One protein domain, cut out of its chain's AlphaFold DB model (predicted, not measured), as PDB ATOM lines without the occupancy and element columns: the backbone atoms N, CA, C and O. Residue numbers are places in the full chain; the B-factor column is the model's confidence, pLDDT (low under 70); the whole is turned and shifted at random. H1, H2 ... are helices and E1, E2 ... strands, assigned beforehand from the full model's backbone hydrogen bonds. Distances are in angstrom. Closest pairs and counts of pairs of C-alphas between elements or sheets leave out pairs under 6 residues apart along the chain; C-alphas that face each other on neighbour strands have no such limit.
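Overview. This is residues 2 to 61 of the 405 residues of an uncharacterized protein of Artemisia annua (UniProt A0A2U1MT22). Little regular structure is present: an open, elongated chain in which the hairpin of E1 and E2 is joined by a long, wandering stretch, residues 8 to 30, to the small helix H1 at one far end. Residues 14 to 23 stick out, and residue 61 lies at the opposite far end. The printed part has 60 residues, in the order H1, E1, E2, with one antiparallel sheet, E1 - E2; the class is mixed, with only 21 residues in named elements. It is extended, radius of gyration of the C-alphas 16.3 A, spanning 48 by 30 by 17 A.

Along the chain. H1 is residues 2 to 7, from C-alpha 2 at (-20.487, 6.858, -7.320). E1 is residues 31 to 37, 19.0 A long. E2 is residues 43 to 50, 20.1 A long, ending at C-alpha 50 at (-45.249, 7.435, 1.556).

Arrangement. E1 and E2 form a hairpin, antiparallel at 160 degrees. N 34 and O 47, 2.8 A apart, are within hydrogen-bond range. In H1 every O i to N i+4 pair is within range. H1 and E2 are apart.

Size, cuts and confidence. The C-alphas farthest apart, those of Thr 4 and Glu 61, are 48.8 A apart. The printed part has no cut. The link from H1 to E1 is long. Residues 2 to 16 and 18 have pLDDT under 70.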
ATOM      1  N   THR A   2     -19.191   7.070  -8.017       43.12
ATOM      2  CA  THR A   2     -20.487   6.858  -7.320       43.12
ATOM      3  C   THR A   2     -21.726   7.417  -8.038       43.12
ATOM      4  O   THR A   2     -22.805   6.837  -7.936       43.12
ATOM      5  N   ALA A   3     -21.600   8.507  -8.804       41.78
ATOM      6  CA  ALA A   3     -22.733   9.117  -9.515       41.78
ATOM      7  C   ALA A   3     -23.246   8.259 -10.693       41.78
ATOM      8  O   ALA A   3     -24.452   8.165 -10.920       41.78
ATOM      9  N   THR A   4     -22.345   7.574 -11.403       44.31
ATOM     10  CA  THR A   4     -22.668   6.683 -12.532       44.31
ATOM     11  C   THR A   4     -23.412   5.418 -12.095       44.31
ATOM     12  O   THR A   4     -24.281   4.945 -12.821       44.31
ATOM     13  N   ILE A   5     -23.121   4.910 -10.896       50.47
ATOM     14  CA  ILE A   5     -23.790   3.754 -10.270       50.47
ATOM     15  C   ILE A   5     -25.244   4.109  -9.910       50.47
ATOM     16  O   ILE A   5     -26.163   3.345 -10.194       50.47
ATOM     17  N   CYS A   6     -25.471   5.317  -9.379       47.81
ATOM     18  CA  CYS A   6     -26.804   5.808  -9.020       47.81
ATOM     19  C   CYS A   6     -27.683   6.121 -10.248       47.81
ATOM     20  O   CYS A   6     -28.894   5.927 -10.196       47.81
ATOM     21  N   HIS A   7     -27.086   6.588 -11.354       46.50
ATOM     22  CA  HIS A   7     -27.811   6.910 -12.590       46.50
ATOM     23  C   HIS A   7     -28.184   5.666 -13.413       46.50
ATOM     24  O   HIS A   7     -29.225   5.647 -14.058       46.50
ATOM     25  N   LYS A   8     -27.359   4.611 -13.366       53.69
ATOM     26  CA  LYS A   8     -27.599   3.352 -14.092       53.69
ATOM     27  C   LYS A   8     -28.439   2.331 -13.314       53.69
ATOM     28  O   LYS A   8     -28.665   1.240 -13.823       53.69
ATOM     29  N   GLY A   9     -28.858   2.645 -12.081       47.31
ATOM     30  CA  GLY A   9     -29.652   1.742 -11.233       47.31
ATOM     31  C   GLY A   9     -28.945   0.435 -10.842       47.31
ATOM     32  O   GLY A   9     -29.581  -0.467 -10.307       47.31
ATOM     33  N   MET A  10     -27.641   0.314 -11.103       46.41
ATOM     34  CA  MET A  10     -26.854  -0.881 -10.812       46.41
ATOM     35  C   MET A  10     -26.068  -0.655  -9.526       46.41
ATOM     36  O   MET A  10     -24.982  -0.088  -9.555       46.41
ATOM     37  N   GLY A  11     -26.639  -1.078  -8.402       47.12
ATOM     38  CA  GLY A  11     -26.012  -1.057  -7.083       47.12
ATOM     39  C   GLY A  11     -27.060  -1.168  -5.980       47.12
ATOM     40  O   GLY A  11     -28.131  -0.571  -6.086       47.12
ATOM     41  N   ASN A  12     -26.763  -1.928  -4.920       49.41
ATOM     42  CA  ASN A  12     -27.632  -2.023  -3.748       49.41
ATOM     43  C   ASN A  12     -27.940  -0.615  -3.232       49.41
ATOM     44  O   ASN A  12     -27.032   0.114  -2.826       49.41
ATOM     45  N   MET A  13     -29.218  -0.225  -3.257       54.75
ATOM     46  CA  MET A  13     -29.666   1.040  -2.684       54.75
ATOM     47  C   MET A  13     -29.432   0.985  -1.173       54.75
ATOM     48  O   MET A  13     -30.274   0.512  -0.407       54.75
ATOM     49  N   GLY A  14     -28.253   1.424  -0.734       53.38
ATOM     50  CA  GLY A  14     -27.950   1.586   0.678       53.38
ATOM     51  C   GLY A  14     -28.990   2.517   1.292       53.38
ATOM     52  O   GLY A  14     -29.172   3.642   0.833       53.38
ATOM     53  N   TYR A  15     -29.703   2.051   2.312       65.00
ATOM     54  CA  TYR A  15     -30.664   2.877   3.033       65.00
ATOM     55  C   TYR A  15     -29.978   3.511   4.238       65.00
ATOM     56  O   TYR A  15     -29.263   2.858   5.004       65.00
ATOM     57  N   ALA A  16     -30.218   4.804   4.424       59.50
ATOM     58  CA  ALA A  16     -29.807   5.501   5.628       59.50
ATOM     59  C   ALA A  16     -30.731   5.105   6.788       59.50
ATOM     60  O   ALA A  16     -31.955   5.088   6.648       59.50
ATOM     61  N   ARG A  17     -30.148   4.808   7.952       71.12
ATOM     62  CA  ARG A  17     -30.897   4.635   9.203       71.12
ATOM     63  C   ARG A  17     -30.761   5.908  10.018       71.12
ATOM     64  O   ARG A  17     -29.649   6.303  10.357       71.12
ATOM     65  N   VAL A  18     -31.889   6.528  10.337       65.31
ATOM     66  CA  VAL A  18     -31.950   7.742  11.150       65.31
ATOM     67  C   VAL A  18     -32.825   7.449  12.360       65.31
ATOM     68  O   VAL A  18     -33.901   6.869  12.223       65.31
ATOM     69  N   LEU A  19     -32.352   7.820  13.549       75.75
ATOM     70  CA  LEU A  19     -33.190   7.835  14.743       75.75
ATOM     71  C   LEU A  19     -34.017   9.116  14.717       75.75
ATOM     72  O   LEU A  19     -33.465  10.210  14.629       75.75
ATOM     73  N   VAL A  20     -35.335   8.964  14.765       77.06
ATOM     74  CA  VAL A  20     -36.274  10.082  14.778       77.06
ATOM     75  C   VAL A  20     -36.993  10.071  16.114       77.06
ATOM     76  O   VAL A  20     -37.579   9.061  16.502       77.06
ATOM     77  N   GLU A  21     -36.951  11.196  16.818       81.12
ATOM     78  CA  GLU A  21     -37.770  11.393  18.006       81.12
ATOM     79  C   GLU A  21     -39.215  11.663  17.585       81.12
ATOM     80  O   GLU A  21     -39.501  12.558  16.786       81.12
ATOM     81  N   VAL A  22     -40.138  10.867  18.121       81.56
ATOM     82  CA  VAL A  22     -41.568  10.982  17.845       81.56
ATOM     83  C   VAL A  22     -42.287  11.285  19.152       81.56
ATOM     84  O   VAL A  22     -42.180  10.531  20.116       81.56
ATOM     85  N   SER A  23     -43.041  12.383  19.178       79.12
ATOM     86  CA  SER A  23     -43.929  12.699  20.299       79.12
ATOM     87  C   SER A  23     -45.214  11.878  20.204       79.12
ATOM     88  O   SER A  23     -45.854  11.873  19.156       79.12
ATOM     89  N   ALA A  24     -45.622  11.247  21.307       82.00
ATOM     90  CA  ALA A  24     -46.890  10.520  21.422       82.00
ATOM     91  C   ALA A  24     -48.129  11.430  21.340       82.00
ATOM     92  O   ALA A  24     -49.237  10.942  21.150       82.00
ATOM     93  N   GLU A  25     -47.957  12.750  21.459       77.50
ATOM     94  CA  GLU A  25     -49.040  13.714  21.226       77.50
ATOM     95  C   GLU A  25     -49.367  13.886  19.740       77.50
ATOM     96  O   GLU A  25     -50.447  14.357  19.391       77.50
ATOM     97  N   LYS A  26     -48.416  13.557  18.857       81.50
ATOM     98  CA  LYS A  26     -48.538  13.754  17.415       81.50
ATOM     99  C   LYS A  26     -48.765  12.409  16.741       81.50
ATOM    100  O   LYS A  26     -48.107  11.421  17.058       81.50
ATOM    101  N   SER A  27     -49.670  12.378  15.769       78.50
ATOM    102  CA  SER A  27     -49.866  11.192  14.944       78.50
ATOM    103  C   SER A  27     -48.622  10.902  14.097       78.50
ATOM    104  O   SER A  27     -47.893  11.801  13.665       78.50
ATOM    105  N   LEU A  28     -48.373   9.612  13.863       83.81
ATOM    106  CA  LEU A  28     -47.312   9.155  12.973       83.81
ATOM    107  C   LEU A  28     -47.610   9.611  11.540       83.81
ATOM    108  O   LEU A  28     -48.705   9.386  11.027       83.81
ATOM    109  N   LYS A  29     -46.632  10.249  10.892       82.25
ATOM    110  CA  LYS A  29     -46.798  10.787   9.536       82.25
ATOM    111  C   LYS A  29     -46.900   9.664   8.514       82.25
ATOM    112  O   LYS A  29     -46.063   8.769   8.508       82.25
ATOM    113  N   GLU A  30     -47.866   9.755   7.614       83.69
ATOM    114  CA  GLU A  30     -48.029   8.794   6.513       83.69
ATOM    115  C   GLU A  30     -47.310   9.232   5.239       83.69
ATOM    116  O   GLU A  30     -47.008   8.400   4.394       83.69
ATOM    117  N   ASN A  31     -46.995  10.524   5.114       84.69
ATOM    118  CA  ASN A  31     -46.277  11.082   3.978       84.69
ATOM    119  C   ASN A  31     -45.221  12.081   4.463       84.69
ATOM    120  O   ASN A  31     -45.479  12.893   5.358       84.69
ATOM    121  N   ILE A  32     -44.029  12.015   3.876       83.75
ATOM    122  CA  ILE A  32     -42.942  12.974   4.079       83.75
ATOM    123  C   ILE A  32     -42.691  13.677   2.752       83.75
ATOM    124  O   ILE A  32     -42.430  13.036   1.737       83.75
ATOM    125  N   GLU A  33     -42.761  15.001   2.769       82.94
ATOM    126  CA  GLU A  33     -42.415  15.832   1.627       82.94
ATOM    127  C   GLU A  33     -40.908  16.121   1.642       82.94
ATOM    128  O   GLU A  33     -40.377  16.668   2.610       82.94
ATOM    129  N   ILE A  34     -40.214  15.727   0.575       84.75
ATOM    130  CA  ILE A  34     -38.785  15.959   0.374       84.75
ATOM    131  C   ILE A  34     -38.629  17.022  -0.707       84.75
ATOM    132  O   ILE A  34     -38.992  16.801  -1.861       84.75
ATOM    133  N   GLN A  35     -38.063  18.168  -0.337       84.75
ATOM    134  CA  GLN A  35     -37.728  19.236  -1.274       84.75
ATOM    135  C   GLN A  35     -36.255  19.130  -1.664       84.75
ATOM    136  O   GLN A  35     -35.373  19.232  -0.810       84.75
ATOM    137  N   TYR A  36     -35.985  18.963  -2.955       82.75
ATOM    138  CA  TYR A  36     -34.635  19.054  -3.496       82.75
ATOM    139  C   TYR A  36     -34.302  20.526  -3.703       82.75
ATOM    140  O   TYR A  36     -34.978  21.212  -4.470       82.75
ATOM    141  N   ARG A  37     -33.280  21.020  -3.006       87.06
ATOM    142  CA  ARG A  37     -32.821  22.409  -3.115       87.06
ATOM    143  C   ARG A  37     -31.454  22.466  -3.780       87.06
ATOM    144  O   ARG A  37     -30.633  21.579  -3.565       87.06
ATOM    145  N   ASP A  38     -31.225  23.486  -4.599       76.88
ATOM    146  CA  ASP A  38     -29.909  23.744  -5.185       76.88
ATOM    147  C   ASP A  38     -28.954  24.410  -4.178       76.88
ATOM    148  O   ASP A  38     -29.363  24.805  -3.085       76.88
ATOM    149  N   LYS A  39     -27.688  24.603  -4.567       80.12
ATOM    150  CA  LYS A  39     -26.687  25.367  -3.799       80.12
ATOM    151  C   LYS A  39     -27.141  26.798  -3.477       80.12
ATOM    152  O   LYS A  39     -26.736  27.348  -2.462       80.12
ATOM    153  N   GLU A  40     -28.020  27.365  -4.300       83.81
ATOM    154  CA  GLU A  40     -28.645  28.681  -4.103       83.81
ATOM    155  C   GLU A  40     -29.966  28.611  -3.308       83.81
ATOM    156  O   GLU A  40     -30.718  29.577  -3.247       83.81
ATOM    157  N   ASN A  41     -30.265  27.461  -2.688       76.94
ATOM    158  CA  ASN A  41     -31.453  27.189  -1.865       76.94
ATOM    159  C   ASN A  41     -32.802  27.247  -2.618       76.94
ATOM    160  O   ASN A  41     -33.866  27.163  -2.002       76.94
ATOM    161  N   ASN A  42     -32.765  27.331  -3.948       79.38
ATOM    162  CA  ASN A  42     -33.937  27.283  -4.819       79.38
ATOM    163  C   ASN A  42     -34.491  25.850  -4.906       79.38
ATOM    164  O   ASN A  42     -33.728  24.897  -5.086       79.38
ATOM    165  N   VAL A  43     -35.813  25.686  -4.784       82.56
ATOM    166  CA  VAL A  43     -36.477  24.373  -4.840       82.56
ATOM    167  C   VAL A  43     -36.509  23.879  -6.290       82.56
ATOM    168  O   VAL A  43     -37.222  24.428  -7.122       82.56
ATOM    169  N   LYS A  44     -35.737  22.829  -6.591       79.12
ATOM    170  CA  LYS A  44     -35.685  22.156  -7.903       79.12
ATOM    171  C   LYS A  44     -36.831  21.169  -8.114       79.12
ATOM    172  O   LYS A  44     -37.168  20.856  -9.250       79.12
ATOM    173  N   GLY A  45     -37.420  20.670  -7.034       77.19
ATOM    174  CA  GLY A  45     -38.556  19.762  -7.099       77.19
ATOM    175  C   GLY A  45     -38.962  19.250  -5.728       77.19
ATOM    176  O   GLY A  45     -38.161  19.224  -4.792       77.19
ATOM    177  N   THR A  46     -40.210  18.813  -5.637       81.81
ATOM    178  CA  THR A  46     -40.800  18.241  -4.431       81.81
ATOM    179  C   THR A  46     -41.185  16.793  -4.704       81.81
ATOM    180  O   THR A  46     -41.867  16.509  -5.684       81.81
ATOM    181  N   LYS A  47     -40.769  15.870  -3.833       83.50
ATOM    182  CA  LYS A  47     -41.175  14.463  -3.868       83.50
ATOM    183  C   LYS A  47     -41.895  14.101  -2.579       83.50
ATOM    184  O   LYS A  47     -41.331  14.228  -1.496       83.50
ATOM    185  N   CYS A  48     -43.113  13.591  -2.700       80.38
ATOM    186  CA  CYS A  48     -43.834  13.003  -1.578       80.38
ATOM    187  C   CYS A  48     -43.444  11.528  -1.444       80.38
ATOM    188  O   CYS A  48     -43.573  10.753  -2.389       80.38
ATOM    189  N   VAL A  49     -42.950  11.142  -0.270       82.75
ATOM    190  CA  VAL A  49     -42.612   9.759   0.069       82.75
ATOM    191  C   VAL A  49     -43.644   9.232   1.051       82.75
ATOM    192  O   VAL A  49     -43.795   9.774   2.147       82.75
ATOM    193  N   LYS A  50     -44.334   8.155   0.670       83.94
ATOM    194  CA  LYS A  50     -45.249   7.435   1.556       83.94
ATOM    195  C   LYS A  50     -44.448   6.657   2.598       83.94
ATOM    196  O   LYS A  50     -43.562   5.876   2.256       83.94
ATOM    197  N   VAL A  51     -44.764   6.869   3.868       83.44
ATOM    198  CA  VAL A  51     -44.123   6.199   4.998       83.44
ATOM    199  C   VAL A  51     -44.885   4.923   5.318       83.44
ATOM    200  O   VAL A  51     -46.083   4.949   5.608       83.44
ATOM    201  N   MET A  52     -44.173   3.801   5.295       79.06
ATOM    202  CA  MET A  52     -44.681   2.513   5.746       79.06
ATOM    203  C   MET A  52     -44.133   2.192   7.132       79.06
ATOM    204  O   MET A  52     -42.951   2.391   7.404       79.06
ATOM    205  N   TYR A  53     -45.006   1.687   8.000       81.56
ATOM    206  CA  TYR A  53     -44.646   1.244   9.341       81.56
ATOM    207  C   TYR A  53     -44.890  -0.256   9.434       81.56
ATOM    208  O   TYR A  53     -46.040  -0.685   9.353       81.56
ATOM    209  N   ASP A  54     -43.832  -1.031   9.659       79.38
ATOM    210  CA  ASP A  54     -43.949  -2.474   9.913       79.38
ATOM    211  C   ASP A  54     -44.703  -2.756  11.222       79.38
ATOM    212  O   ASP A  54     -45.350  -3.789  11.381       79.38
ATOM    213  N   TRP A  55     -44.633  -1.817  12.171       83.38
ATOM    214  CA  TRP A  55     -45.345  -1.877  13.437       83.38
ATOM    215  C   TRP A  55     -45.630  -0.471  13.977       83.38
ATOM    216  O   TRP A  55     -44.764   0.406  13.933       83.38
ATOM    217  N   LYS A  56     -46.842  -0.262  14.503       83.31
ATOM    218  CA  LYS A  56     -47.265   0.986  15.151       83.31
ATOM    219  C   LYS A  56     -47.567   0.710  16.631       83.31
ATOM    220  O   LYS A  56     -48.435  -0.121  16.907       83.31
ATOM    221  N   PRO A  57     -46.882   1.367  17.582       84.25
ATOM    222  CA  PRO A  57     -47.183   1.205  19.001       84.25
ATOM    223  C   PRO A  57     -48.582   1.751  19.338       84.25
ATOM    224  O   PRO A  57     -48.982   2.768  18.765       84.25
ATOM    225  N   PRO A  58     -49.314   1.142  20.292       83.94
ATOM    226  CA  PRO A  58     -50.554   1.721  20.798       83.94
ATOM    227  C   PRO A  58     -50.255   3.038  21.525       83.94
ATOM    228  O   PRO A  58     -49.298   3.116  22.305       83.94
ATOM    229  N   VAL A  59     -51.072   4.057  21.261       85.75
ATOM    230  CA  VAL A  59     -50.986   5.384  21.880       85.75
ATOM    231  C   VAL A  59     -52.227   5.604  22.731       85.75
ATOM    232  O   VAL A  59     -53.348   5.385  22.274       85.75
ATOM    233  N   CYS A  60     -52.028   6.064  23.962       84.19
ATOM    234  CA  CYS A  60     -53.124   6.495  24.816       84.19
ATOM    235  C   CYS A  60     -53.325   8.004  24.658       84.19
ATOM    236  O   CYS A  60     -52.424   8.770  24.992       84.19
ATOM    237  N   GLU A  61     -54.502   8.448  24.213       79.81
ATOM    238  CA  GLU A  61     -54.809   9.883  24.069       79.81
ATOM    239  C   GLU A  61     -54.874  10.609  25.423       79.81
ATOM    240  O   GLU A  61     -54.529  11.784  25.515       79.81
TER     241      GLU A  61